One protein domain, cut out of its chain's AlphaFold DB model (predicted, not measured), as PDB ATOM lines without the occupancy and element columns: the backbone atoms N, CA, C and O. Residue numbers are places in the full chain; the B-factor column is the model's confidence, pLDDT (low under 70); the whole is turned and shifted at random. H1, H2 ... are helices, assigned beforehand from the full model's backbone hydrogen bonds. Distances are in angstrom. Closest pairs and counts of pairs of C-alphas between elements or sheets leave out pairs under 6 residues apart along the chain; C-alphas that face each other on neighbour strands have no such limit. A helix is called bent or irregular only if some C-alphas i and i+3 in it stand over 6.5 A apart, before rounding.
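AT A GLANCE: This is residues 97 to 167 of the 170 residues of an uncharacterized protein of Rhodovulum sp. ES.010 (UniProt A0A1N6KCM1). One long helix, H1, makes an arm whose first residues, 97 to 102, stick out, while its later residues, 104 to 112, pack on the short helix H2 and on the irregular helix H4. A long winding stretch with no named element, residues 126 to 149, leads from H2 to the small helix H3, which touches no helix, and the chain then returns through H4. The printed part has 71 residues with four named helices, in the order H1, H2, H3, H4, and no named strand; the class is all helix, though under half of the residues, 33 of 71, are in named elements. The whole is compact, with a radius of gyration of the C-alphas of 12.1 A, and flat in outline, spanning 36 by 34 by 17 A.

HOW THE PARTS SIT: The longest helix is H1, residues 97 to 112. It touches H2, residues 122 to 125, with residues 104 to 111 alone; the closest C-alphas are those of Ser 107 and Ala 124, 4.8 A apart. With residues 111 to 112 alone, H1 touches H4, residues 157 to 165; the closest C-alphas are those of Ala 112 and Gln 159, 5.2 A apart. H1 and H4 run opposite ways at a steep tilt of 50 degrees. H2 and H4 only just touch, with 3 pairs of C-alphas within 8 A, the closest being those of Leu 125 and Val 162, 7.0 A apart. H3, residues 150 to 153, is apart from H1, H2 and H4. Every O i to N i+4 pair is within hydrogen-bond range in H1, against 3 of 5 in H4. H2 and H3 are too short for such a pair, and in each the one O i to N i+3 pair is within range.

IN THESE COORDINATES: H1 begins at C-alpha 97, (27.043, -10.589, -21.962), and ends at C-alpha 112, (26.111, -8.758, -44.694), a length of 22.8 A from first to last C-alpha. H2 is 5.1 A long and H3 5.7 A. H4, 12.3 A long, ends at C-alpha 165, (28.875, 3.155, -43.674). It is irregular, but only just: C-alphas 159 and 162 are 6.7 A apart, and its line is a rough one.

THE WHOLE: The two C-alphas farthest apart are those of Pro 117 and Ala 135, at 35.8 A. The printed part has no cut. The link from H1 to H2 is short, that from H2 to H3 is long, with 24 residues, and that from H3 to H4 is tight. The mean pLDDT of the printed part is 94.6, and no printed residue is under 70.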
ATOM      1  N   GLY A  97      26.056 -11.123 -21.018       88.50
ATOM      2  CA  GLY A  97      27.043 -10.589 -21.962       88.50
ATOM      3  C   GLY A  97      27.209 -11.434 -23.233       88.50
ATOM      4  O   GLY A  97      27.484 -10.884 -24.300       88.50
ATOM      5  N   LEU A  98      26.984 -12.750 -23.161       88.69
ATOM      6  CA  LEU A  98      27.022 -13.621 -24.339       88.69
ATOM      7  C   LEU A  98      25.786 -13.443 -25.221       88.69
ATOM      8  O   LEU A  98      25.915 -13.473 -26.440       88.69
ATOM      9  N   GLN A  99      24.620 -13.182 -24.628       89.25
ATOM     10  CA  GLN A  99      23.406 -12.850 -25.379       89.25
ATOM     11  C   GLN A  99      23.557 -11.506 -26.100       89.25
ATOM     12  O   GLN A  99      23.208 -11.391 -27.270       89.25
ATOM     13  N   LEU A 100      24.152 -10.508 -25.437       91.56
ATOM     14  CA  LEU A 100      24.468  -9.228 -26.074       91.56
ATOM     15  C   LEU A 100      25.457  -9.406 -27.236       91.56
ATOM     16  O   LEU A 100      25.273  -8.824 -28.303       91.56
ATOM     17  N   SER A 101      26.481 -10.238 -27.044       91.62
ATOM     18  CA  SER A 101      27.451 -10.564 -28.098       91.62
ATOM     19  C   SER A 101      26.782 -11.249 -29.293       91.62
ATOM     20  O   SER A 101      27.104 -10.936 -30.436       91.62
ATOM     21  N   ASP A 102      25.828 -12.147 -29.041       90.81
ATOM     22  CA  ASP A 102      25.054 -12.832 -30.079       90.81
ATOM     23  C   ASP A 102      24.135 -11.871 -30.848       90.81
ATOM     24  O   ASP A 102      24.054 -11.956 -32.071       90.81
ATOM     25  N   ALA A 103      23.517 -10.900 -30.165       93.88
ATOM     26  CA  ALA A 103      22.717  -9.854 -30.804       93.88
ATOM     27  C   ALA A 103      23.565  -8.975 -31.740       93.88
ATOM     28  O   ALA A 103      23.167  -8.729 -32.878       93.88
ATOM     29  N   VAL A 104      24.760  -8.564 -31.298       95.69
ATOM     30  CA  VAL A 104      25.717  -7.800 -32.120       95.69
ATOM     31  C   VAL A 104      26.217  -8.630 -33.305       95.69
ATOM     32  O   VAL A 104      26.238  -8.159 -34.437       95.69
ATOM     33  N   ALA A 105      26.600  -9.889 -33.086       94.00
ATOM     34  CA  ALA A 105      27.023 -10.760 -34.179       94.00
ATOM     35  C   ALA A 105      25.893 -10.961 -35.205       94.00
ATOM     36  O   ALA A 105      26.133 -10.903 -36.412       94.00
ATOM     37  N   SER A 106      24.658 -11.133 -34.728       95.50
ATOM     38  CA  SER A 106      23.474 -11.312 -35.568       95.50
ATOM     39  C   SER A 106      23.141 -10.073 -36.389       95.50
ATOM     40  O   SER A 106      22.781 -10.221 -37.553       95.50
ATOM     41  N   SER A 107      23.300  -8.862 -35.839       97.38
ATOM     42  CA  SER A 107      23.063  -7.632 -36.601       97.38
ATOM     43  C   SER A 107      24.026  -7.505 -37.779       97.38
ATOM     44  O   SER A 107      23.600  -7.195 -38.887       97.38
ATOM     45  N   PHE A 108      25.315  -7.801 -37.579       97.12
ATOM     46  CA  PHE A 108      26.297  -7.762 -38.669       97.12
ATOM     47  C   PHE A 108      26.122  -8.902 -39.670       97.12
ATOM     48  O   PHE A 108      26.299  -8.684 -40.867       97.12
ATOM     49  N   TYR A 109      25.755 -10.097 -39.202       95.75
ATOM     50  CA  TYR A 109      25.428 -11.209 -40.091       95.75
ATOM     51  C   TYR A 109      24.248 -10.857 -41.001       95.75
ATOM     52  O   TYR A 109      24.372 -10.973 -42.216       95.75
ATOM     53  N   GLN A 110      23.146 -10.356 -40.432       96.88
ATOM     54  CA  GLN A 110      21.972  -9.942 -41.203       96.88
ATOM     55  C   GLN A 110      22.291  -8.807 -42.167       96.88
ATOM     56  O   GLN A 110      21.812  -8.853 -43.286       96.88
ATOM     57  N   ALA A 111      23.128  -7.838 -41.790       97.00
ATOM     58  CA  ALA A 111      23.504  -6.742 -42.681       97.00
ATOM     59  C   ALA A 111      24.383  -7.195 -43.864       97.00
ATOM     60  O   ALA A 111      24.295  -6.620 -44.950       97.00
ATOM     61  N   ALA A 112      25.229  -8.211 -43.661       94.94
ATOM     62  CA  ALA A 112      26.111  -8.758 -44.694       94.94
ATOM     63  C   ALA A 112      25.432  -9.820 -45.584       94.94
ATOM     64  O   ALA A 112      25.861 -10.035 -46.720       94.94
ATOM     65  N   ASP A 113      24.384 -10.486 -45.094       94.94
ATOM     66  CA  ASP A 113      23.632 -11.508 -45.828       94.94
ATOM     67  C   ASP A 113      22.472 -10.897 -46.632       94.94
ATOM     68  O   ASP A 113      21.299 -11.150 -46.363       94.94
ATOM     69  N   ALA A 114      22.811 -10.078 -47.636       93.06
ATOM     70  CA  ALA A 114      21.836  -9.392 -48.499       93.06
ATOM     71  C   ALA A 114      20.899 -10.323 -49.283       93.06
ATOM     72  O   ALA A 114      19.844  -9.906 -49.744       93.06
ATOM     73  N   LEU A 115      21.266 -11.598 -49.417       90.50
ATOM     74  CA  LEU A 115      20.453 -12.603 -50.102       90.50
ATOM     75  C   LEU A 115      19.443 -13.280 -49.163       90.50
ATOM     76  O   LEU A 115      18.580 -14.032 -49.618       90.50
ATOM     77  N   GLY A 116      19.568 -13.059 -47.852       90.94
ATOM     78  CA  GLY A 116      18.740 -13.687 -46.838       90.94
ATOM     79  C   GLY A 116      17.364 -13.020 -46.704       90.94
ATOM     80  O   GLY A 116      17.238 -11.802 -46.808       90.94
ATOM     81  N   PRO A 117      16.308 -13.776 -46.347       91.81
ATOM     82  CA  PRO A 117      14.950 -13.235 -46.187       91.81
ATOM     83  C   PRO A 117      14.798 -12.283 -44.989       91.81
ATOM     84  O   PRO A 117      13.745 -11.684 -44.800       91.81
ATOM     85  N   LYS A 118      15.825 -12.196 -44.138       93.38
ATOM     86  CA  LYS A 118      15.889 -11.332 -42.952       93.38
ATOM     87  C   LYS A 118      16.971 -10.261 -43.097       93.38
ATOM     88  O   LYS A 118      17.501  -9.804 -42.088       93.38
ATOM     89  N   TRP A 119      17.352  -9.934 -44.331       97.12
ATOM     90  CA  TRP A 119      18.321  -8.882 -44.584       97.12
ATOM     91  C   TRP A 119      17.823  -7.559 -43.995       97.12
ATOM     92  O   TRP A 119      16.703  -7.124 -44.262       97.12
ATOM     93  N   ALA A 120      18.659  -6.962 -43.155       96.75
ATOM     94  CA  ALA A 120      18.412  -5.685 -42.509       96.75
ATOM     95  C   ALA A 120      19.762  -5.067 -42.151       96.75
ATOM     96  O   ALA A 120      20.616  -5.726 -41.549       96.75
ATOM     97  N   VAL A 121      19.963  -3.802 -42.509       97.81
ATOM     98  CA  VAL A 121      21.210  -3.082 -42.207       97.81
ATOM     99  C   VAL A 121      21.083  -2.265 -40.927       97.81
ATOM    100  O   VAL A 121      22.059  -2.090 -40.202       97.81
ATOM    101  N   GLU A 122      19.873  -1.820 -40.605       97.88
ATOM    102  CA  GLU A 122      19.552  -0.859 -39.552       97.88
ATOM    103  C   GLU A 122      20.090  -1.283 -38.179       97.88
ATOM    104  O   GLU A 122      20.723  -0.449 -37.524       97.88
ATOM    105  N   PRO A 123      19.947  -2.553 -37.737       97.94
ATOM    106  CA  PRO A 123      20.493  -2.974 -36.450       97.94
ATOM    107  C   PRO A 123      22.020  -2.871 -36.401       97.94
ATOM    108  O   PRO A 123      22.577  -2.526 -35.362       97.94
ATOM    109  N   ALA A 124      22.706  -3.148 -37.516       98.06
ATOM    110  CA  ALA A 124      24.154  -3.023 -37.592       98.06
ATOM    111  C   ALA A 124      24.584  -1.556 -37.616       98.06
ATOM    112  O   ALA A 124      25.554  -1.221 -36.946       98.06
ATOM    113  N   LEU A 125      23.877  -0.679 -38.337       98.25
ATOM    114  CA  LEU A 125      24.203   0.753 -38.382       98.25
ATOM    115  C   LEU A 125      23.982   1.425 -37.017       98.25
ATOM    116  O   LEU A 125      24.787   2.243 -36.584       98.25
ATOM    117  N   ALA A 126      22.950   1.016 -36.275       98.25
ATOM    118  CA  ALA A 126      22.661   1.544 -34.939       98.25
ATOM    119  C   ALA A 126      23.793   1.314 -33.915       98.25
ATOM    120  O   ALA A 126      23.838   1.980 -32.877       98.25
ATOM    121  N   LEU A 127      24.723   0.392 -34.190       97.94
ATOM    122  CA  LEU A 127      25.875   0.117 -33.331       97.94
ATOM    123  C   LEU A 127      27.030   1.107 -33.509       97.94
ATOM    124  O   LEU A 127      27.935   1.109 -32.671       97.94
ATOM    125  N   GLU A 128      27.004   1.980 -34.522       97.81
ATOM    126  CA  GLU A 128      28.090   2.914 -34.842       97.81
ATOM    127  C   GLU A 128      28.645   3.688 -33.626       97.81
ATOM    128  O   GLU A 128      29.874   3.736 -33.451       97.81
ATOM    129  N   PRO A 129      27.814   4.223 -32.705       97.38
ATOM    130  CA  PRO A 129      28.312   4.953 -31.538       97.38
ATOM    131  C   PRO A 129      29.147   4.097 -30.576       97.38
ATOM    132  O   PRO A 129      29.873   4.637 -29.743       97.38
ATOM    133  N   ARG A 130      29.046   2.765 -30.655       95.69
ATOM    134  CA  ARG A 130      29.719   1.806 -29.762       95.69
ATOM    135  C   ARG A 130      30.895   1.081 -30.409       95.69
ATOM    136  O   ARG A 130      31.636   0.404 -29.701       95.69
ATOM    137  N   MET A 131      31.088   1.230 -31.716       96.56
ATOM    138  CA  MET A 131      32.171   0.558 -32.429       96.56
ATOM    139  C   MET A 131      33.546   1.098 -32.024       96.56
ATOM    140  O   MET A 131      33.744   2.307 -31.861       96.56
ATOM    141  N   GLY A 132      34.522   0.195 -31.907       95.88
ATOM    142  CA  GLY A 132      35.922   0.570 -31.724       95.88
ATOM    143  C   GLY A 132      36.421   1.417 -32.898       95.88
ATOM    144  O   GLY A 132      36.048   1.178 -34.047       95.88
ATOM    145  N   ARG A 133      37.279   2.399 -32.610       97.00
ATOM    146  CA  ARG A 133      37.870   3.291 -33.615       97.00
ATOM    147  C   ARG A 133      39.385   3.337 -33.478       97.00
ATOM    148  O   ARG A 133      39.905   3.451 -32.369       97.00
ATOM    149  N   GLU A 134      40.071   3.335 -34.610       94.44
ATOM    150  CA  GLU A 134      41.492   3.653 -34.711       94.44
ATOM    151  C   GLU A 134      41.650   4.869 -35.619       94.44
ATOM    152  O   GLU A 134      41.087   4.905 -36.708       94.44
ATOM    153  N   ALA A 135      42.361   5.895 -35.140       92.31
ATOM    154  CA  ALA A 135      42.500   7.172 -35.848       92.31
ATOM    155  C   ALA A 135      41.148   7.767 -36.319       92.31
ATOM    156  O   ALA A 135      41.054   8.371 -37.382       92.31
ATOM    157  N   GLY A 136      40.085   7.573 -35.529       94.88
ATOM    158  CA  GLY A 136      38.731   8.047 -35.839       94.88
ATOM    159  C   GLY A 136      37.929   7.169 -36.809       94.88
ATOM    160  O   GLY A 136      36.754   7.447 -37.020       94.88
ATOM    161  N   VAL A 137      38.511   6.093 -37.348       96.31
ATOM    162  CA  VAL A 137      37.887   5.224 -38.359       96.31
ATOM    163  C   VAL A 137      37.491   3.873 -37.756       96.31
ATOM    164  O   VAL A 137      38.207   3.316 -36.924       96.31
ATOM    165  N   ILE A 138      36.329   3.348 -38.165       97.94
ATOM    166  CA  ILE A 138      35.813   2.041 -37.716       97.94
ATOM    167  C   ILE A 138      36.308   0.905 -38.622       97.94
ATOM    168  O   ILE A 138      36.616  -0.184 -38.128       97.94
ATOM    169  N   ALA A 139      36.402   1.138 -39.933       96.88
ATOM    170  CA  ALA A 139      36.941   0.180 -40.892       96.88
ATOM    171  C   ALA A 139      38.342  -0.320 -40.495       96.88
ATOM    172  O   ALA A 139      39.177   0.435 -40.003       96.88
ATOM    173  N   ASP A 140      38.582  -1.615 -40.710       95.06
ATOM    174  CA  ASP A 140      39.789  -2.371 -40.333       95.06
ATOM    175  C   ASP A 140      40.100  -2.426 -38.819       95.06
ATOM    176  O   ASP A 140      41.094  -3.035 -38.403       95.06
ATOM    177  N   TYR A 141      39.215  -1.878 -37.981       96.44
ATOM    178  CA  TYR A 141      39.363  -1.878 -36.532       96.44
ATOM    179  C   TYR A 141      38.107  -2.369 -35.802       96.44
ATOM    180  O   TYR A 141      38.067  -3.517 -35.364       96.44
ATOM    181  N   GLY A 142      37.064  -1.540 -35.701       96.06
ATOM    182  CA  GLY A 142      35.789  -1.934 -35.100       96.06
ATOM    183  C   GLY A 142      34.983  -2.890 -35.983       96.06
ATOM    184  O   GLY A 142      34.316  -3.773 -35.455       96.06
ATOM    185  N   LEU A 143      35.084  -2.763 -37.311       96.19
ATOM    186  CA  LEU A 143      34.528  -3.723 -38.272       96.19
ATOM    187  C   LEU A 143      35.613  -4.163 -39.255       96.19
ATOM    188  O   LEU A 143      36.174  -3.342 -39.983       96.19
ATOM    189  N   VAL A 144      35.882  -5.468 -39.316       94.75
ATOM    190  CA  VAL A 144      36.920  -6.059 -40.174       94.75
ATOM    191  C   VAL A 144      36.280  -6.849 -41.316       94.75
ATOM    192  O   VAL A 144      35.553  -7.809 -41.073       94.75
ATOM    193  N   LEU A 145      36.591  -6.471 -42.556       94.44
ATOM    194  CA  LEU A 145      36.210  -7.185 -43.771       94.44
ATOM    195  C   LEU A 145      37.396  -8.013 -44.273       94.44
ATOM    196  O   LEU A 145      38.505  -7.500 -44.424       94.44
ATOM    197  N   GLN A 146      37.152  -9.295 -44.535       91.56
ATOM    198  CA  GLN A 146      38.105 -10.219 -45.144       91.56
ATOM    199  C   GLN A 146      37.476 -10.873 -46.386       91.56
ATOM    200  O   GLN A 146      36.272 -11.132 -46.373       91.56
ATOM    201  N   PRO A 147      38.263 -11.185 -47.432       89.00
ATOM    202  CA  PRO A 147      39.705 -10.953 -47.543       89.00
ATOM    203  C   PRO A 147      40.060  -9.480 -47.799       89.00
ATOM    204  O   PRO A 147      39.341  -8.767 -48.494       89.00
ATOM    205  N   SER A 148      41.212  -9.043 -47.290       84.50
ATOM    206  CA  SER A 148      41.819  -7.765 -47.678       84.50
ATOM    207  C   SER A 148      42.697  -7.934 -48.934       84.50
ATOM    208  O   SER A 148      43.417  -8.931 -49.062       84.50
ATOM    209  N   PRO A 149      42.733  -6.958 -49.854       88.81
ATOM    210  CA  PRO A 149      41.909  -5.750 -49.902       88.81
ATOM    211  C   PRO A 149      40.433  -6.011 -50.298       88.81
ATOM    212  O   PRO A 149      40.171  -6.989 -51.003       88.81
ATOM    213  N   PRO A 150      39.483  -5.133 -49.898       89.75
ATOM    214  CA  PRO A 150      38.031  -5.371 -49.983       89.75
ATOM    215  C   PRO A 150      37.485  -5.772 -51.358       89.75
ATOM    216  O   PRO A 150      36.574  -6.593 -51.437       89.75
ATOM    217  N   TRP A 151      38.053  -5.257 -52.453       88.81
ATOM    218  CA  TRP A 151      37.612  -5.590 -53.815       88.81
ATOM    219  C   TRP A 151      37.762  -7.079 -54.162       88.81
ATOM    220  O   TRP A 151      37.079  -7.583 -55.054       88.81
ATOM    221  N   LYS A 152      38.603  -7.828 -53.433       91.00
ATOM    222  CA  LYS A 152      38.725  -9.286 -53.595       91.00
ATOM    223  C   LYS A 152      37.481 -10.050 -53.138       91.00
ATOM    224  O   LYS A 152      37.293 -11.182 -53.577       91.00
ATOM    225  N   ALA A 153      36.648  -9.456 -52.284       87.75
ATOM    226  CA  ALA A 153      35.454 -10.099 -51.745       87.75
ATOM    227  C   ALA A 153      34.293 -10.183 -52.754       87.75
ATOM    228  O   ALA A 153      33.373 -10.962 -52.527       87.75
ATOM    229  N   LYS A 154      34.336  -9.425 -53.865       91.31
ATOM    230  CA  LYS A 154      33.294  -9.405 -54.917       91.31
ATOM    231  C   LYS A 154      31.864  -9.242 -54.363       91.31
ATOM    232  O   LYS A 154      30.945  -9.928 -54.801       91.31
ATOM    233  N   LEU A 155      31.699  -8.348 -53.389       93.62
ATOM    234  CA  LEU A 155      30.408  -8.064 -52.756       93.62
ATOM    235  C   LEU A 155      29.431  -7.398 -53.736       93.62
ATOM    236  O   LEU A 155      29.854  -6.591 -54.572       93.62
ATOM    237  N   THR A 156      28.135  -7.680 -53.589       95.25
ATOM    238  CA  THR A 156      27.067  -6.908 -54.249       95.25
ATOM    239  C   THR A 156      26.985  -5.496 -53.666       95.25
ATOM    240  O   THR A 156      27.519  -5.228 -52.588       95.25
ATOM    241  N   ASP A 157      26.316  -4.571 -54.355       95.56
ATOM    242  CA  ASP A 157      26.176  -3.197 -53.854       95.56
ATOM    243  C   ASP A 157      25.386  -3.128 -52.539       95.56
ATOM    244  O   ASP A 157      25.751  -2.367 -51.646       95.56
ATOM    245  N   GLU A 158      24.400  -4.007 -52.361       96.19
ATOM    246  CA  GLU A 158      23.645  -4.170 -51.111       96.19
ATOM    247  C   GLU A 158      24.540  -4.638 -49.956       96.19
ATOM    248  O   GLU A 158      24.522  -4.054 -48.873       96.19
ATOM    249  N   GLN A 159      25.400  -5.636 -50.193       95.00
ATOM    250  CA  GLN A 159      26.357  -6.115 -49.190       95.00
ATOM    251  C   GLN A 159      27.388  -5.046 -48.815       95.00
ATOM    252  O   GLN A 159      27.859  -5.012 -47.678       95.00
ATOM    253  N   LYS A 160      27.752  -4.159 -49.751       96.12
ATOM    254  CA  LYS A 160      28.695  -3.065 -49.487       96.12
ATOM    255  C   LYS A 160      28.129  -2.022 -48.527       96.12
ATOM    256  O   LYS A 160      28.935  -1.381 -47.856       96.12
ATOM    257  N   LEU A 161      26.805  -1.855 -48.419       97.00
ATOM    258  CA  LEU A 161      26.177  -0.767 -47.650       97.00
ATOM    259  C   LEU A 161      26.689  -0.683 -46.208       97.00
ATOM    260  O   LEU A 161      27.132   0.381 -45.772       97.00
ATOM    261  N   VAL A 162      26.704  -1.811 -45.488       97.44
ATOM    262  CA  VAL A 162      27.194  -1.849 -44.102       97.44
ATOM    263  C   VAL A 162      28.676  -1.478 -44.022       97.44
ATOM    264  O   VAL A 162      29.079  -0.695 -43.168       97.44
ATOM    265  N   PHE A 163      29.506  -1.966 -44.943       97.38
ATOM    266  CA  PHE A 163      30.941  -1.691 -44.925       97.38
ATOM    267  C   PHE A 163      31.259  -0.240 -45.310       97.38
ATOM    268  O   PHE A 163      32.112   0.381 -44.677       97.38
ATOM    269  N   VAL A 164      30.567   0.319 -46.306       97.12
ATOM    270  CA  VAL A 164      30.722   1.723 -46.719       97.12
ATOM    271  C   VAL A 164      30.358   2.658 -45.573       97.12
ATOM    272  O   VAL A 164      31.133   3.568 -45.281       97.12
ATOM    273  N   HIS A 165      29.253   2.393 -44.868       97.81
ATOM    274  CA  HIS A 165      28.875   3.155 -43.674       97.81
ATOM    275  C   HIS A 165      30.004   3.188 -42.632       97.81
ATOM    276  O   HIS A 165      30.301   4.232 -42.060       97.81
ATOM    277  N   TYR A 166      30.705   2.067 -42.449       97.81
ATOM    278  CA  TYR A 166      31.818   1.956 -41.506       97.81
ATOM    279  C   TYR A 166      33.180   2.443 -42.033       97.81
ATOM    280  O   TYR A 166      34.179   2.361 -41.312       97.81
ATOM    281  N   GLY A 167      33.236   2.995 -43.250       96.81
ATOM    282  CA  GLY A 167      34.419   3.658 -43.806       96.81
ATOM    283  C   GLY A 167      35.236   2.828 -44.801       96.81
ATOM    284  O   GLY A 167      36.348   3.228 -45.151       96.81
TER     285      GLY A 167